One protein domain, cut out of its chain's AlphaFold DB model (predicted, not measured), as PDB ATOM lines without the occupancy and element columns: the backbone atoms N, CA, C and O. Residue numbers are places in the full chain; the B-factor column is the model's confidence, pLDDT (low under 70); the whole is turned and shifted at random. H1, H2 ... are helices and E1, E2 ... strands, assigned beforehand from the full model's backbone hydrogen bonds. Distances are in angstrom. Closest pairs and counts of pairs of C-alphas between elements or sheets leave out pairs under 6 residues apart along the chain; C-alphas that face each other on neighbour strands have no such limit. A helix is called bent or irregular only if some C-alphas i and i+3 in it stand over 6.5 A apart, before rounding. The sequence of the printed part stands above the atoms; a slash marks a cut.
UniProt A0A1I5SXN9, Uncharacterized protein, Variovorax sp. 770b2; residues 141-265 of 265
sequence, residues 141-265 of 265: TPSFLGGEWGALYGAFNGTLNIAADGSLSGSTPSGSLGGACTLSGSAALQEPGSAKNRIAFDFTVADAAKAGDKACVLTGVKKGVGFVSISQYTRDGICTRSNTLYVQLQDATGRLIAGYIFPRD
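AT A GLANCE: This is residues 141 to 265 of the 265 residues of an uncharacterized protein of Variovorax sp. 770b2 (UniProt A0A1I5SXN9). One sheet of eight strands is curled like part of a barrel and nearly closed, its last strand E8 coming back to the short first strands E1 and E2. The hairpin of E6 and E7 runs out well beyond this body as a long arm, whose tip, residues 234 to 239, sticks out; the short helix H1 sits by the end of E4. The printed part has 125 residues, with one named helix and eight named strands in the order H1 E1 E2 E3 E4 E5 E6 E7 E8, and the sheet keeps the order E1 to E8, antiparallel throughout. The class is mostly strand; the whole is compact, with a radius of gyration of the C-alphas of 15.0 A, and spans 51 by 33 by 25 A.

IN THESE COORDINATES: The longest strand by residues is E6, residues 220 to 235, 44.4 A from first to last C-alpha; E7, residues 238 to 250, measures 38.5 A. E8, residues 256 to 264, is 23.5 A long and ends with C-alpha 264 at (-49.165, 42.725, 17.839). E5 holds residues 199 to 207, 24.5 A, and E4 residues 181 to 189, 24.1 A. E3 is residues 167 to 172, 17.4 A, E2 residues 159 to 162, and E1 residues 147 to 149. H1, residues 142 to 145, begins with C-alpha 142 at (-42.566, 56.633, 17.447).

HOW THE PARTS SIT: The sheet is a meander, each strand the antiparallel neighbour of the one before, and a folded sheet, bent back on itself: E1 to E5 face E7 and E8, with E6 as the hinge. E6 bends by 59 degrees at residue 223, and E4 by 56 degrees at residue 185. In the hairpin E6 and E7, N 229 and O 244 are 2.8 A apart; in E7 and E8, N 249 and O 258 are 2.8 A apart. E5 and E6 stand at 120 degrees, with N 201 and O 224 at 2.8 A. Between the neighbour strands E4 and E5, N 204 and O 184 are within hydrogen-bond range at 2.7 A. The edge strands E1 and E8 have their closest C-alphas at Trp 149 and Phe 262, 5.2 A apart. E3 and E8 are apart. H1 is on the sheet at a height of 7.5 A, over none of its strands, but only just: 2 of its C-alphas fall on E4. H1 is too short for an O i to N i+4 pair; its one O i to N i+3 pair is within hydrogen-bond range.

THE WHOLE: The C-alphas of Ala 211 and Gly 237 are the two farthest apart, at 50.9 A. The printed part has no cut. The link E5 to E6, residues 208 to 219, is long. The mean pLDDT of the printed part is 86.6; residues 151 to 157 and residue 265 are under 70.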
ATOM      1  N   THR A 141     -42.492  54.772  12.895       89.19
ATOM      2  CA  THR A 141     -42.644  56.037  13.638       89.19
ATOM      3  C   THR A 141     -42.712  55.784  15.145       89.19
ATOM      4  O   THR A 141     -43.157  54.708  15.555       89.19
ATOM      5  N   PRO A 142     -42.360  56.761  16.002       85.31
ATOM      6  CA  PRO A 142     -42.566  56.633  17.447       85.31
ATOM      7  C   PRO A 142     -44.019  56.297  17.813       85.31
ATOM      8  O   PRO A 142     -44.267  55.448  18.663       85.31
ATOM      9  N   SER A 143     -44.991  56.878  17.102       86.50
ATOM     10  CA  SER A 143     -46.410  56.550  17.268       86.50
ATOM     11  C   SER A 143     -46.747  55.105  16.904       86.50
ATOM     12  O   SER A 143     -47.608  54.515  17.544       86.50
ATOM     13  N   PHE A 144     -46.078  54.521  15.903       88.25
ATOM     14  CA  PHE A 144     -46.265  53.111  15.560       88.25
ATOM     15  C   PHE A 144     -45.699  52.187  16.644       88.25
ATOM     16  O   PHE A 144     -46.265  51.124  16.894       88.25
ATOM     17  N   LEU A 145     -44.584  52.572  17.271       89.62
ATOM     18  CA  LEU A 145     -43.987  51.822  18.378       89.62
ATOM     19  C   LEU A 145     -44.838  51.859  19.641       89.62
ATOM     20  O   LEU A 145     -44.814  50.895  20.401       89.62
ATOM     21  N   GLY A 146     -45.592  52.936  19.847       91.62
ATOM     22  CA  GLY A 146     -46.488  53.071  20.984       91.62
ATOM     23  C   GLY A 146     -47.538  51.957  21.058       91.62
ATOM     24  O   GLY A 146     -48.069  51.507  20.041       91.62
ATOM     25  N   GLY A 147     -47.858  51.545  22.281       91.94
ATOM     26  CA  GLY A 147     -48.889  50.564  22.597       91.94
ATOM     27  C   GLY A 147     -48.349  49.268  23.192       91.94
ATOM     28  O   GLY A 147     -47.167  49.133  23.519       91.94
ATOM     29  N   GLU A 148     -49.268  48.320  23.337       91.62
ATOM     30  CA  GLU A 148     -48.993  46.990  23.859       91.62
ATOM     31  C   GLU A 148     -48.463  46.076  22.750       91.62
ATOM     32  O   GLU A 148     -48.994  46.019  21.639       91.62
ATOM     33  N   TRP A 149     -47.397  45.363  23.082       91.50
ATOM     34  CA  TRP A 149     -46.754  44.330  22.298       91.50
ATOM     35  C   TRP A 149     -46.681  43.064  23.136       91.50
ATOM     36  O   TRP A 149     -46.384  43.090  24.335       91.50
ATOM     37  N   GLY A 150     -46.859  41.937  22.471       85.69
ATOM     38  CA  GLY A 150     -46.943  40.637  23.100       85.69
ATOM     39  C   GLY A 150     -48.385  40.172  23.243       85.69
ATOM     40  O   GLY A 150     -49.326  40.948  23.355       85.69
ATOM     41  N   ALA A 151     -48.534  38.856  23.269       65.62
ATOM     42  CA  ALA A 151     -49.736  38.162  23.689       65.62
ATOM     43  C   ALA A 151     -49.292  36.915  24.465       65.62
ATOM     44  O   ALA A 151     -48.171  36.430  24.289       65.62
ATOM     45  N   LEU A 152     -50.158  36.368  25.320       53.56
ATOM     46  CA  LEU A 152     -49.934  35.055  25.930       53.56
ATOM     47  C   LEU A 152     -50.106  33.963  24.854       53.56
ATOM     48  O   LEU A 152     -51.139  33.303  24.805       53.56
ATOM     49  N   TYR A 153     -49.123  33.788  23.971       42.25
ATOM     50  CA  TYR A 153     -49.151  32.793  22.897       42.25
ATOM     51  C   TYR A 153     -47.842  31.989  22.850       42.25
ATOM     52  O   TYR A 153     -46.855  32.375  22.230       42.25
ATOM     53  N   GLY A 154     -47.851  30.812  23.488       49.84
ATOM     54  CA  GLY A 154     -46.748  29.844  23.433       49.84
ATOM     55  C   GLY A 154     -45.691  29.989  24.538       49.84
ATOM     56  O   GLY A 154     -45.986  30.437  25.640       49.84
ATOM     57  N   ALA A 155     -44.464  29.522  24.274       46.06
ATOM     58  CA  ALA A 155     -43.383  29.390  25.267       46.06
ATOM     59  C   ALA A 155     -42.440  30.613  25.367       46.06
ATOM     60  O   ALA A 155     -41.568  30.644  26.235       46.06
ATOM     61  N   PHE A 156     -42.616  31.626  24.510       51.59
ATOM     62  CA  PHE A 156     -41.754  32.818  24.416       51.59
ATOM     63  C   PHE A 156     -42.463  34.098  24.877       51.59
ATOM     64  O   PHE A 156     -42.236  35.181  24.351       51.59
ATOM     65  N   ASN A 157     -43.356  33.961  25.854       66.00
ATOM     66  CA  ASN A 157     -44.267  35.032  26.222       66.00
ATOM     67  C   ASN A 157     -43.566  36.111  27.037       66.00
ATOM     68  O   ASN A 157     -42.804  35.832  27.957       66.00
ATOM     69  N   GLY A 158     -43.898  37.347  26.732       79.69
ATOM     70  CA  GLY A 158     -43.702  38.505  27.575       79.69
ATOM     71  C   GLY A 158     -44.622  39.603  27.068       79.69
ATOM     72  O   GLY A 158     -45.175  39.498  25.973       79.69
ATOM     73  N   THR A 159     -44.805  40.638  27.865       89.50
ATOM     74  CA  THR A 159     -45.519  41.843  27.447       89.50
ATOM     75  C   THR A 159     -44.559  43.013  27.461       89.50
ATOM     76  O   THR A 159     -43.688  43.095  28.329       89.50
ATOM     77  N   LEU A 160     -44.724  43.916  26.503       92.44
ATOM     78  CA  LEU A 160     -44.109  45.232  26.494       92.44
ATOM     79  C   LEU A 160     -45.189  46.258  26.192       92.44
ATOM     80  O   LEU A 160     -45.869  46.164  25.184       92.44
ATOM     81  N   ASN A 161     -45.318  47.264  27.035       94.56
ATOM     82  CA  ASN A 161     -46.068  48.464  26.723       94.56
ATOM     83  C   ASN A 161     -45.076  49.605  26.529       94.56
ATOM     84  O   ASN A 161     -44.328  49.927  27.457       94.56
ATOM     85  N   ILE A 162     -45.073  50.190  25.333       95.31
ATOM     86  CA  ILE A 162     -44.247  51.345  24.978       95.31
ATOM     87  C   ILE A 162     -45.164  52.565  24.957       95.31
ATOM     88  O   ILE A 162     -46.129  52.622  24.197       95.31
ATOM     89  N   ALA A 163     -44.901  53.543  25.810       94.19
ATOM     90  CA  ALA A 163     -45.643  54.792  25.821       94.19
ATOM     91  C   ALA A 163     -45.197  55.713  24.674       94.19
ATOM     92  O   ALA A 163     -44.173  55.502  24.025       94.19
ATOM     93  N   ALA A 164     -45.967  56.775  24.429       89.31
ATOM     94  CA  ALA A 164     -45.691  57.725  23.351       89.31
ATOM     95  C   ALA A 164     -44.358  58.482  23.514       89.31
ATOM     96  O   ALA A 164     -43.789  58.934  22.524       89.31
ATOM     97  N   ASP A 165     -43.857  58.614  24.745       92.00
ATOM     98  CA  ASP A 165     -42.545  59.196  25.049       92.00
ATOM     99  C   ASP A 165     -41.389  58.187  24.921       92.00
ATOM    100  O   ASP A 165     -40.237  58.525  25.184       92.00
ATOM    101  N   GLY A 166     -41.689  56.949  24.516       93.94
ATOM    102  CA  GLY A 166     -40.730  55.860  24.403       93.94
ATOM    103  C   GLY A 166     -40.437  55.153  25.722       93.94
ATOM    104  O   GLY A 166     -39.683  54.184  25.708       93.94
ATOM    105  N   SER A 167     -41.012  55.568  26.858       97.19
ATOM    106  CA  SER A 167     -40.881  54.799  28.100       97.19
ATOM    107  C   SER A 167     -41.509  53.417  27.929       97.19
ATOM    108  O   SER A 167     -42.581  53.269  27.344       97.19
ATOM    109  N   LEU A 168     -40.818  52.380  28.400       95.62
ATOM    110  CA  LEU A 168     -41.282  51.002  28.299       95.62
ATOM    111  C   LEU A 168     -41.525  50.405  29.677       95.62
ATOM    112  O   LEU A 168     -40.814  50.681  30.646       95.62
ATOM    113  N   SER A 169     -42.509  49.519  29.728       95.81
ATOM    114  CA  SER A 169     -42.801  48.643  30.860       95.81
ATOM    115  C   SER A 169     -43.167  47.262  30.335       95.81
ATOM    116  O   SER A 169     -43.596  47.138  29.192       95.81
ATOM    117  N   GLY A 170     -42.998  46.214  31.131       93.25
ATOM    118  CA  GLY A 170     -43.299  44.872  30.662       93.25
ATOM    119  C   GLY A 170     -43.005  43.774  31.660       93.25
ATOM    120  O   GLY A 170     -42.589  44.024  32.795       93.25
ATOM    121  N   SER A 171     -43.210  42.535  31.229       91.31
ATOM    122  CA  SER A 171     -42.913  41.363  32.048       91.31
ATOM    123  C   SER A 171     -42.666  40.108  31.222       91.31
ATOM    124  O   SER A 171     -43.102  40.016  30.077       91.31
ATOM    125  N   THR A 172     -42.005  39.121  31.821       88.00
ATOM    126  CA  THR A 172     -41.943  37.737  31.329       88.00
ATOM    127  C   THR A 172     -42.580  36.801  32.366       88.00
ATOM    128  O   THR A 172     -42.462  37.049  33.567       88.00
ATOM    129  N   PRO A 173     -43.259  35.714  31.959       85.12
ATOM    130  CA  PRO A 173     -43.817  34.727  32.868       85.12
ATOM    131  C   PRO A 173     -42.732  33.780  33.391       85.12
ATOM    132  O   PRO A 173     -41.678  33.598  32.773       85.12
ATOM    133  N   SER A 174     -43.031  33.101  34.499       81.88
ATOM    134  CA  SER A 174     -42.113  32.153  35.145       81.88
ATOM    135  C   SER A 174     -41.724  30.963  34.267       81.88
ATOM    136  O   SER A 174     -40.613  30.454  34.391       81.88
ATOM    137  N   GLY A 175     -42.589  30.560  33.333       74.69
ATOM    138  CA  GLY A 175     -42.301  29.510  32.350       74.69
ATOM    139  C   GLY A 175     -41.328  29.916  31.235       74.69
ATOM    140  O   GLY A 175     -40.965  29.071  30.420       74.69
ATOM    141  N   SER A 176     -40.905  31.183  31.166       78.44
ATOM    142  CA  SER A 176     -39.973  31.636  30.132       78.44
ATOM    143  C   SER A 176     -38.537  31.147  30.384       78.44
ATOM    144  O   SER A 176     -38.120  30.856  31.512       78.44
ATOM    145  N   LEU A 177     -37.722  31.110  29.323       73.94
ATOM    146  CA  LEU A 177     -36.295  30.780  29.435       73.94
ATOM    147  C   LEU A 177     -35.541  31.739  30.372       73.94
ATOM    148  O   LEU A 177     -34.608  31.307  31.048       73.94
ATOM    149  N   GLY A 178     -35.983  32.995  30.462       78.44
ATOM    150  CA  GLY A 178     -35.410  34.016  31.340       78.44
ATOM    151  C   GLY A 178     -35.925  33.992  32.783       78.44
ATOM    152  O   GLY A 178     -35.335  34.669  33.617       78.44
ATOM    153  N   GLY A 179     -36.973  33.216  33.089       87.75
ATOM    154  CA  GLY A 179     -37.691  33.274  34.369       87.75
ATOM    155  C   GLY A 179     -38.708  34.420  34.437       87.75
ATOM    156  O   GLY A 179     -38.950  35.115  33.447       87.75
ATOM    157  N   ALA A 180     -39.339  34.605  35.597       91.00
ATOM    158  CA  ALA A 180     -40.310  35.682  35.803       91.00
ATOM    159  C   ALA A 180     -39.597  37.017  36.046       91.00
ATOM    160  O   ALA A 180     -39.033  37.224  37.117       91.00
ATOM    161  N   CYS A 181     -39.637  37.929  35.075       91.31
ATOM    162  CA  CYS A 181     -38.963  39.224  35.149       91.31
ATOM    163  C   CYS A 181     -39.963  40.380  35.028       91.31
ATOM    164  O   CYS A 181     -40.924  40.301  34.262       91.31
ATOM    165  N   THR A 182     -39.696  41.491  35.714       94.62
ATOM    166  CA  THR A 182     -40.286  42.803  35.404       94.62
ATOM    167  C   THR A 182     -39.320  43.594  34.530       94.62
ATOM    168  O   THR A 182     -38.117  43.620  34.796       94.62
ATOM    169  N   LEU A 183     -39.849  44.242  33.494       93.81
ATOM    170  CA  LEU A 183     -39.106  45.032  32.517       93.81
ATOM    171  C   LEU A 183     -39.527  46.500  32.629       93.81
ATOM    172  O   LEU A 183     -40.714  46.809  32.725       93.81
ATOM    173  N   SER A 184     -38.563  47.412  32.596       96.81
ATOM    174  CA  SER A 184     -38.791  48.863  32.540       96.81
ATOM    175  C   SER A 184     -37.673  49.542  31.751       96.81
ATOM    176  O   SER A 184     -36.605  48.951  31.622       96.81
ATOM    177  N   GLY A 185     -37.876  50.751  31.229       96.94
ATOM    178  CA  GLY A 185     -36.809  51.520  30.571       96.94
ATOM    179  C   GLY A 185     -37.299  52.366  29.399       96.94
ATOM    180  O   GLY A 185     -38.311  53.050  29.540       96.94
ATOM    181  N   SER A 186     -36.621  52.309  28.248       97.00
ATOM    182  CA  SER A 186     -37.008  53.072  27.051       97.00
ATOM    183  C   SER A 186     -36.752  52.354  25.727       97.00
ATOM    184  O   SER A 186     -35.805  51.582  25.591       97.00
ATOM    185  N   ALA A 187     -37.599  52.632  24.742       96.12
ATOM    186  CA  ALA A 187     -37.512  52.173  23.367       96.12
ATOM    187  C   ALA A 187     -37.581  53.382  22.430       96.12
ATOM    188  O   ALA A 187     -38.475  54.222  22.546       96.12
ATOM    189  N   ALA A 188     -36.651  53.467  21.488       95.06
ATOM    190  CA  ALA A 188     -36.610  54.547  20.510       95.06
ATOM    191  C   ALA A 188     -36.061  54.046  19.178       95.06
ATOM    192  O   ALA A 188     -35.316  53.068  19.128       95.06
ATOM    193  N   LEU A 189     -36.384  54.742  18.089       93.38
ATOM    194  CA  LEU A 189     -35.696  54.517  16.820       93.38
ATOM    195  C   LEU A 189     -34.201  54.745  17.016       93.38
ATOM    196  O   LEU A 189     -33.791  55.743  17.610       93.38
ATOM    197  N   GLN A 190     -33.390  53.815  16.522       91.25
ATOM    198  CA  GLN A 190     -31.948  53.874  16.737       91.25
ATOM    199  C   GLN A 190     -31.292  55.054  16.015       91.25
ATOM    200  O   GLN A 190     -30.277  55.568  16.475       91.25
ATOM    201  N   GLU A 191     -31.887  55.493  14.908       90.50
ATOM    202  CA  GLU A 191     -31.547  56.736  14.228       90.50
ATOM    203  C   GLU A 191     -32.678  57.751  14.472       90.50
ATOM    204  O   GLU A 191     -33.698  57.708  13.769       90.50
ATOM    205  N   PRO A 192     -32.544  58.645  15.474       88.81
ATOM    206  CA  PRO A 192     -33.560  59.644  15.779       88.81
ATOM    207  C   PRO A 192     -33.903  60.503  14.560       88.81
ATOM    208  O   PRO A 192     -33.019  60.985  13.855       88.81
ATOM    209  N   GLY A 193     -35.198  60.706  14.320       88.62
ATOM    210  CA  GLY A 193     -35.695  61.475  13.175       88.62
ATOM    211  C   GLY A 193     -35.731  60.710  11.846       88.62
ATOM    212  O   GLY A 193     -36.250  61.247  10.871       88.62
ATOM    213  N   SER A 194     -35.232  59.472  11.794       92.19
ATOM    214  CA  SER A 194     -35.463  58.571  10.659       92.19
ATOM    215  C   SER A 194     -36.799  57.829  10.799       92.19
ATOM    216  O   SER A 194     -37.401  57.839  11.872       92.19
ATOM    217  N   ALA A 195     -37.237  57.154   9.730       94.31
ATOM    218  CA  ALA A 195     -38.321  56.167   9.779       94.31
ATOM    219  C   ALA A 195     -37.815  54.738   9.507       94.31
ATOM    220  O   ALA A 195     -38.551  53.867   9.037       94.31
ATOM    221  N   LYS A 196     -36.529  54.494   9.783       94.38
ATOM    222  CA  LYS A 196     -35.901  53.195   9.561       94.38
ATOM    223  C   LYS A 196     -36.366  52.177  10.594       94.38
ATOM    224  O   LYS A 196     -36.552  52.480  11.772       94.38
ATOM    225  N   ASN A 197     -36.492  50.935  10.151       90.88
ATOM    226  CA  ASN A 197     -36.948  49.808  10.951       90.88
ATOM    227  C   ASN A 197     -35.829  49.236  11.840       90.88
ATOM    228  O   ASN A 197     -35.402  48.092  11.682       90.88
ATOM    229  N   ARG A 198     -35.310  50.067  12.751       91.31
ATOM    230  CA  ARG A 198     -34.323  49.668  13.758       91.31
ATOM    231  C   ARG A 198     -34.549  50.438  15.050       91.31
ATOM    232  O   ARG A 198     -34.679  51.663  15.051       91.31
ATOM    233  N   ILE A 199     -34.594  49.707  16.150       94.19
ATOM    234  CA  ILE A 199     -35.027  50.195  17.455       94.19
ATOM    235  C   ILE A 199     -33.913  49.910  18.455       94.19
ATOM    236  O   ILE A 199     -33.415  48.788  18.538       94.19
ATOM    237  N   ALA A 200     -33.533  50.926  19.214       94.12
ATOM    238  CA  ALA A 200     -32.671  50.793  20.370       94.12
ATOM    239  C   ALA A 200     -33.530  50.648  21.628       94.12
ATOM    240  O   ALA A 200     -34.530  51.350  21.800       94.12
ATOM    241  N   PHE A 201     -33.109  49.749  22.509       95.19
ATOM    242  CA  PHE A 201     -33.753  49.503  23.786       95.19
ATOM    243  C   PHE A 201     -32.781  49.684  24.944       95.19
ATOM    244  O   PHE A 201     -31.634  49.232  24.911       95.19
ATOM    245  N   ASP A 202     -33.309  50.265  26.008       95.56
ATOM    246  CA  ASP A 202     -32.709  50.341  27.326       95.56
ATOM    247  C   ASP A 202     -33.639  49.652  28.309       95.56
ATOM    248  O   ASP A 202     -34.783  50.068  28.472       95.56
ATOM    249  N   PHE A 203     -33.154  48.603  28.969       94.12
ATOM    250  CA  PHE A 203     -33.924  47.850  29.949       94.12
ATOM    251  C   PHE A 203     -33.287  47.932  31.330       94.12
ATOM    252  O   PHE A 203     -32.083  47.749  31.491       94.12
ATOM    253  N   THR A 204     -34.124  48.100  32.341       95.38
ATOM    254  CA  THR A 204     -33.877  47.700  33.721       95.38
ATOM    255  C   THR A 204     -34.756  46.493  34.009       95.38
ATOM    256  O   THR A 204     -35.986  46.578  33.952       95.38
ATOM    257  N   VAL A 205     -34.108  45.364  34.287       92.88
ATOM    258  CA  VAL A 205     -34.752  44.070  34.515       92.88
ATOM    259  C   VAL A 205     -34.650  43.701  35.992       92.88
ATOM    260  O   VAL A 205     -33.552  43.674  36.558       92.88
ATOM    261  N   ALA A 206     -35.785  43.387  36.607       95.19
ATOM    262  CA  ALA A 206     -35.878  42.956  37.999       95.19
ATOM    263  C   ALA A 206     -36.488  41.555  38.107       95.19
ATOM    264  O   ALA A 206     -37.303  41.161  37.271       95.19
ATOM    265  N   ASP A 207     -36.096  40.815  39.145       95.31
ATOM    266  CA  ASP A 207     -36.712  39.530  39.464       95.31
ATOM    267  C   ASP A 207     -38.136  39.729  39.986       95.31
ATOM    268  O   ASP A 207     -38.384  40.575  40.845       95.31
ATOM    269  N   ALA A 208     -39.066  38.951  39.440       94.50
ATOM    270  CA  ALA A 208     -40.484  38.976  39.781       94.50
ATOM    271  C   ALA A 208     -41.015  37.580  40.147       94.50
ATOM    272  O   ALA A 208     -42.230  37.382  40.237       94.50
ATOM    273  N   ALA A 209     -40.120  36.605  40.336       93.88
ATOM    274  CA  ALA A 209     -40.480  35.244  40.695       93.88
ATOM    275  C   ALA A 209     -41.139  35.167  42.080       93.88
ATOM    276  O   ALA A 209     -40.684  35.767  43.056       93.88
ATOM    277  N   LYS A 210     -42.221  34.391  42.177       93.38
ATOM    278  CA  LYS A 210     -42.842  34.006  43.450       93.38
ATOM    279  C   LYS A 210     -42.292  32.656  43.913       93.38
ATOM    280  O   LYS A 210     -41.544  31.985  43.207       93.38
ATOM    281  N   ALA A 211     -42.671  32.231  45.118       92.56
ATOM    282  CA  ALA A 211     -42.294  30.913  45.623       92.56
ATOM    283  C   ALA A 211     -42.753  29.805  44.653       92.56
ATOM    284  O   ALA A 211     -43.944  29.674  44.380       92.56
ATOM    285  N   GLY A 212     -41.798  29.018  44.150       87.50
ATOM    286  CA  GLY A 212     -42.038  27.962  43.160       87.50
ATOM    287  C   GLY A 212     -41.838  28.384  41.700       87.50
ATOM    288  O   GLY A 212     -41.806  27.514  40.834       87.50
ATOM    289  N   ASP A 213     -41.647  29.675  41.422       90.81
ATOM    290  CA  ASP A 213     -41.304  30.163  40.087       90.81
ATOM    291  C   ASP A 213     -39.798  30.059  39.811       90.81
ATOM    292  O   ASP A 213     -38.954  30.096  40.711       90.81
ATOM    293  N   LYS A 214     -39.447  30.001  38.525       88.56
ATOM    294  CA  LYS A 214     -38.072  30.204  38.072       88.56
ATOM    295  C   LYS A 214     -37.685  31.681  38.221       88.56
ATOM    296  O   LYS A 214     -38.313  32.546  37.605       88.56
ATOM    297  N   ALA A 215     -36.623  31.932  38.986       92.50
ATOM    298  CA  ALA A 215     -36.037  33.257  39.174       92.50
ATOM    299  C   ALA A 215     -35.601  33.898  37.847       92.50
ATOM    300  O   ALA A 215     -35.139  33.204  36.932       92.50
ATOM    301  N   CYS A 216     -35.712  35.222  37.763       91.19
ATOM    302  CA  CYS A 216     -35.212  35.994  36.637       91.19
ATOM    303  C   CYS A 216     -33.684  35.902  36.546       91.19
ATOM    304  O   CYS A 216     -32.967  36.340  37.446       91.19
ATOM    305  N   VAL A 217     -33.165  35.393  35.427       88.62
ATOM    306  CA  VAL A 217     -31.710  35.275  35.190       88.62
ATOM    307  C   VAL A 217     -31.123  36.465  34.428       88.62
ATOM    308  O   VAL A 217     -29.920  36.527  34.192       88.62
ATOM    309  N   LEU A 218     -31.965  37.426  34.041       86.25
ATOM    310  CA  LEU A 218     -31.587  38.580  33.222       86.25
ATOM    311  C   LEU A 218     -31.523  39.894  34.002       86.25
ATOM    312  O   LEU A 218     -31.572  40.959  33.393       86.25
ATOM    313  N   THR A 219     -31.412  39.839  35.326       89.94
ATOM    314  CA  THR A 219     -31.456  41.026  36.185       89.94
ATOM    315  C   THR A 219     -30.385  42.072  35.838       89.94
ATOM    316  O   THR A 219     -29.314  41.775  35.284       89.94
ATOM    317  N   GLY A 220     -30.698  43.329  36.162       89.69
ATOM    318  CA  GLY A 220     -29.834  44.492  35.966       89.69
ATOM    319  C   GLY A 220     -30.162  45.310  34.716       89.69
ATOM    320  O   GLY A 220     -31.218  45.159  34.103       89.69
ATOM    321  N   VAL A 221     -29.241  46.207  34.358       90.88
ATOM    322  CA  VAL A 221     -29.369  47.067  33.174       90.88
ATOM    323  C   VAL A 221     -28.903  46.310  31.936       90.88
ATOM    324  O   VAL A 221     -27.794  45.770  31.933       90.88
ATOM    325  N   LYS A 222     -29.733  46.283  30.890       90.25
ATOM    326  CA  LYS A 222     -29.437  45.666  29.592       90.25
ATOM    327  C   LYS A 222     -29.632  46.678  28.473       90.25
ATOM    328  O   LYS A 222     -30.544  47.501  28.523       90.25
ATOM    329  N   LYS A 223     -28.797  46.574  27.444       92.56
ATOM    330  CA  LYS A 223     -29.059  47.203  26.149       92.56
ATOM    331  C   LYS A 223     -29.801  46.210  25.269       92.56
ATOM    332  O   LYS A 223     -29.723  45.002  25.488       92.56
ATOM    333  N   GLY A 224     -30.509  46.709  24.274       90.44
ATOM    334  CA  GLY A 224     -31.103  45.870  23.256       90.44
ATOM    335  C   GLY A 224     -31.166  46.568  21.916       90.44
ATOM    336  O   GLY A 224     -31.178  47.794  21.815       90.44
ATOM    337  N   VAL A 225     -31.228  45.747  20.886       90.88
ATOM    338  CA  VAL A 225     -31.524  46.153  19.520       90.88
ATOM    339  C   VAL A 225     -32.730  45.360  19.066       90.88
ATOM    340  O   VAL A 225     -32.909  44.203  19.441       90.88
ATOM    341  N   GLY A 226     -33.596  45.984  18.298       90.88
ATOM    342  CA  GLY A 226     -34.794  45.328  17.827       90.88
ATOM    343  C   GLY A 226     -35.337  45.970  16.579       90.88
ATOM    344  O   GLY A 226     -34.773  46.923  16.038       90.88
ATOM    345  N   PHE A 227     -36.422  45.396  16.104       92.00
ATOM    346  CA  PHE A 227     -37.018  45.744  14.829       92.00
ATOM    347  C   PHE A 227     -38.395  45.101  14.724       92.00
ATOM    348  O   PHE A 227     -38.712  44.140  15.430       92.00
ATOM    349  N   VAL A 228     -39.218  45.623  13.828       92.31
ATOM    350  CA  VAL A 228     -40.566  45.110  13.596       92.31
ATOM    351  C   VAL A 228     -40.545  44.241  12.356       92.31
ATOM    352  O   VAL A 228     -40.254  44.731  11.273       92.31
ATOM    353  N   SER A 229     -40.871  42.961  12.497       89.38
ATOM    354  CA  SER A 229     -41.197  42.112  11.357       89.38
ATOM    355  C   SER A 229     -42.672  42.244  10.991       89.38
ATOM    356  O   SER A 229     -43.509  42.457  11.868       89.38
ATOM    357  N   ILE A 230     -43.001  42.102   9.711       88.75
ATOM    358  CA  ILE A 230     -44.361  42.240   9.199       88.75
ATOM    359  C   ILE A 230     -44.747  40.979   8.453       88.75
ATOM    360  O   ILE A 230     -44.111  40.593   7.475       88.75
ATOM    361  N   SER A 231     -45.853  40.388   8.877       85.50
ATOM    362  CA  SER A 231     -46.577  39.385   8.107       85.50
ATOM    363  C   SER A 231     -47.833  40.029   7.551       85.50
ATOM    364  O   SER A 231     -48.617  40.607   8.298       85.50
ATOM    365  N   GLN A 232     -48.045  39.948   6.243       86.94
ATOM    366  CA  GLN A 232     -49.262  40.461   5.628       86.94
ATOM    367  C   GLN A 232     -49.791  39.494   4.578       86.94
ATOM    368  O   GLN A 232     -49.023  38.846   3.868       86.94
ATOM    369  N   TYR A 233     -51.108  39.412   4.466       84.06
ATOM    370  CA  TYR A 233     -51.779  38.619   3.448       84.06
ATOM    371  C   TYR A 233     -53.088  39.292   3.059       84.06
ATOM    372  O   TYR A 233     -53.691  40.024   3.839       84.06
ATOM    373  N   THR A 234     -53.529  39.064   1.826       84.69
ATOM    374  CA  THR A 234     -54.825  39.566   1.365       84.69
ATOM    375  C   THR A 234     -55.879  38.487   1.557       84.69
ATOM    376  O   THR A 234     -55.722  37.373   1.058       84.69
ATOM    377  N   ARG A 235     -56.967  38.824   2.247       81.19
ATOM    378  CA  ARG A 235     -58.149  37.977   2.401       81.19
ATOM    379  C   ARG A 235     -59.377  38.784   2.005       81.19
ATOM    380  O   ARG A 235     -59.600  39.868   2.532       81.19
ATOM    381  N   ASP A 236     -60.141  38.282   1.037       83.06
ATOM    382  CA  ASP A 236     -61.363  38.932   0.538       83.06
ATOM    383  C   ASP A 236     -61.151  40.394   0.074       83.06
ATOM    384  O   ASP A 236     -62.026  41.247   0.207       83.06
ATOM    385  N   GLY A 237     -59.963  40.698  -0.466       80.56
ATOM    386  CA  GLY A 237     -59.586  42.042  -0.925       80.56
ATOM    387  C   GLY A 237     -59.149  43.009   0.182       80.56
ATOM    388  O   GLY A 237     -58.802  44.148  -0.120       80.56
ATOM    389  N   ILE A 238     -59.124  42.565   1.441       82.31
ATOM    390  CA  ILE A 238     -58.615  43.320   2.589       82.31
ATOM    391  C   ILE A 238     -57.213  42.809   2.916       82.31
ATOM    392  O   ILE A 238     -56.980  41.599   2.958       82.31
ATOM    393  N   CYS A 239     -56.266  43.722   3.124       85.56
ATOM    394  CA  CYS A 239     -54.957  43.343   3.628       85.56
ATOM    395  C   CYS A 239     -55.023  43.187   5.143       85.56
ATOM    396  O   CYS A 239     -55.310  44.151   5.846       85.56
ATOM    397  N   THR A 240     -54.711  41.996   5.630       86.19
ATOM    398  CA  THR A 240     -54.465  41.765   7.050       86.19
ATOM    399  C   THR A 240     -52.974  41.856   7.306       86.19
ATOM    400  O   THR A 240     -52.181  41.299   6.540       86.19
ATOM    401  N   ARG A 241     -52.590  42.559   8.371       85.38
ATOM    402  CA  ARG A 241     -51.190  42.740   8.764       85.38
ATOM    403  C   ARG A 241     -51.012  42.369  10.231       85.38
ATOM    404  O   ARG A 241     -51.663  42.946  11.081       85.38
ATOM    405  N   SER A 242     -50.076  41.473  10.514       85.38
ATOM    406  CA  SER A 242     -49.590  41.195  11.865       85.38
ATOM    407  C   SER A 242     -48.150  41.686  11.976       85.38
ATOM    408  O   SER A 242     -47.349  41.529  11.047       85.38
ATOM    409  N   ASN A 243     -47.836  42.334  13.090       88.62
ATOM    410  CA  ASN A 243     -46.535  42.935  13.338       88.62
ATOM    411  C   ASN A 243     -45.884  42.224  14.513       88.62
ATOM    412  O   ASN A 243     -46.518  41.966  15.528       88.62
ATOM    413  N   THR A 244     -44.591  41.969  14.417       88.56
ATOM    414  CA  THR A 244     -43.859  41.276  15.468       88.56
ATOM    415  C   THR A 244     -42.643  42.087  15.841       88.56
ATOM    416  O   THR A 244     -41.732  42.241  15.034       88.56
ATOM    417  N   LEU A 245     -42.608  42.591  17.070       91.19
ATOM    418  CA  LEU A 245     -41.425  43.246  17.597       91.19
ATOM    419  C   LEU A 245     -40.429  42.184  18.067       91.19
ATOM    420  O   LEU A 245     -40.682  41.451  19.021       91.19
ATOM    421  N   TYR A 246     -39.281  42.120  17.406       89.12
ATOM    422  CA  TYR A 246     -38.145  41.322  17.849       89.12
ATOM    423  C   TYR A 246     -37.217  42.194  18.677       89.12
ATOM    424  O   TYR A 246     -36.884  43.311  18.278       89.12
ATOM    425  N   VAL A 247     -36.779  41.670  19.816       89.44
ATOM    426  CA  VAL A 247     -35.837  42.334  20.715       89.44
ATOM    427  C   VAL A 247     -34.699  41.378  21.022       89.44
ATOM    428  O   VAL A 247     -34.900  40.271  21.512       89.44
ATOM    429  N   GLN A 248     -33.488  41.827  20.758       86.56
ATOM    430  CA  GLN A 248     -32.247  41.127  21.026       86.56
ATOM    431  C   GLN A 248     -31.506  41.878  22.123       86.56
ATOM    432  O   GLN A 248     -31.021  42.992  21.917       86.56
ATOM    433  N   LEU A 249     -31.452  41.283  23.313       87.19
ATOM    434  CA  LEU A 249     -30.737  41.844  24.450       87.19
ATOM    435  C   LEU A 249     -29.242  41.622  24.298       87.19
ATOM    436  O   LEU A 249     -28.795  40.537  23.922       87.19
ATOM    437  N   GLN A 250     -28.483  42.638  24.674       84.38
ATOM    438  CA  GLN A 250     -27.040  42.660  24.595       84.38
ATOM    439  C   GLN A 250     -26.410  42.849  25.976       84.38
ATOM    440  O   GLN A 250     -26.949  43.551  26.840       84.38
ATOM    441  N   ASP A 251     -25.254  42.223  26.183       79.38
ATOM    442  CA  ASP A 251     -24.375  42.567  27.299       79.38
ATOM    443  C   ASP A 251     -23.604  43.876  27.037       79.38
ATOM    444  O   ASP A 251     -23.749  44.524  26.000       79.38
ATOM    445  N   ALA A 252     -22.758  44.275  27.990       77.25
ATOM    446  CA  ALA A 252     -21.961  45.499  27.895       77.25
ATOM    447  C   ALA A 252     -20.945  45.501  26.732       77.25
ATOM    448  O   ALA A 252     -20.426  46.558  26.384       77.25
ATOM    449  N   THR A 253     -20.657  44.340  26.140       74.62
ATOM    450  CA  THR A 253     -19.767  44.190  24.979       74.62
ATOM    451  C   THR A 253     -20.526  44.168  23.649       74.62
ATOM    452  O   THR A 253     -19.902  44.104  22.594       74.62
ATOM    453  N   GLY A 254     -21.863  44.248  23.682       74.19
ATOM    454  CA  GLY A 254     -22.726  44.170  22.501       74.19
ATOM    455  C   GLY A 254     -23.104  42.740  22.096       74.19
ATOM    456  O   GLY A 254     -23.733  42.555  21.053       74.19
ATOM    457  N   ARG A 255     -22.750  41.722  22.893       77.00
ATOM    458  CA  ARG A 255     -23.045  40.314  22.579       77.00
ATOM    459  C   ARG A 255     -24.483  39.956  22.903       77.00
ATOM    460  O   ARG A 255     -24.986  40.336  23.957       77.00
ATOM    461  N   LEU A 256     -25.108  39.153  22.043       79.56
ATOM    462  CA  LEU A 256     -26.470  38.663  22.246       79.56
ATOM    463  C   LEU A 256     -26.551  37.732  23.468       79.56
ATOM    464  O   LEU A 256     -25.938  36.662  23.513       79.56
ATOM    465  N   ILE A 257     -27.367  38.105  24.447       79.88
ATOM    466  CA  ILE A 257     -27.603  37.294  25.650       79.88
ATOM    467  C   ILE A 257     -28.987  36.651  25.674       79.88
ATOM    468  O   ILE A 257     -29.153  35.608  26.298       79.88
ATOM    469  N   ALA A 258     -29.972  37.244  24.997       78.81
ATOM    470  CA  ALA A 258     -31.319  36.699  24.892       78.81
ATOM    471  C   ALA A 258     -32.077  37.331  23.718       78.81
ATOM    472  O   ALA A 258     -31.894  38.512  23.425       78.81
ATOM    473  N   GLY A 259     -32.954  36.553  23.087       80.44
ATOM    474  CA  GLY A 259     -33.901  37.020  22.078       80.44
ATOM    475  C   GLY A 259     -35.335  36.902  22.584       80.44
ATOM    476  O   GLY A 259     -35.697  35.905  23.209       80.44
ATOM    477  N   TYR A 260     -36.144  37.917  22.302       82.00
ATOM    478  CA  TYR A 260     -37.552  38.006  22.661       82.00
ATOM    479  C   TYR A 260     -38.389  38.437  21.466       82.00
ATOM    480  O   TYR A 260     -37.922  39.164  20.589       82.00
ATOM    481  N   ILE A 261     -39.636  37.979  21.449       85.00
ATOM    482  CA  ILE A 261     -40.579  38.197  20.359       85.00
ATOM    483  C   ILE A 261     -41.893  38.671  20.977       85.00
ATOM    484  O   ILE A 261     -42.448  37.997  21.842       85.00
ATOM    485  N   PHE A 262     -42.388  39.821  20.530       87.56
ATOM    486  CA  PHE A 262     -43.602  40.451  21.036       87.56
ATOM    487  C   PHE A 262     -44.550  40.748  19.861       87.56
ATOM    488  O   PHE A 262     -44.396  41.777  19.198       87.56
ATOM    489  N   PRO A 263     -45.489  39.841  19.533       87.12
ATOM    490  CA  PRO A 263     -46.455  40.056  18.453       87.12
ATOM    491  C   PRO A 263     -47.499  41.128  18.797       87.12
ATOM    492  O   PRO A 263     -47.814  41.341  19.963       87.12
ATOM    493  N   ARG A 264     -48.055  41.774  17.774       85.62
ATOM    494  CA  ARG A 264     -49.165  42.725  17.839       85.62
ATOM    495  C   ARG A 264     -49.988  42.633  16.552       85.62
ATOM    496  O   ARG A 264     -49.441  42.797  15.457       85.62
ATOM    497  N   ASP A 265     -51.289  42.419  16.711       69.12
ATOM    498  CA  ASP A 265     -52.280  42.466  15.627       69.12
ATOM    499  C   ASP A 265     -52.809  43.895  15.391       69.12
ATOM    500  O   ASP A 265     -52.822  44.698  16.354       69.12
TER     501      ASP A 265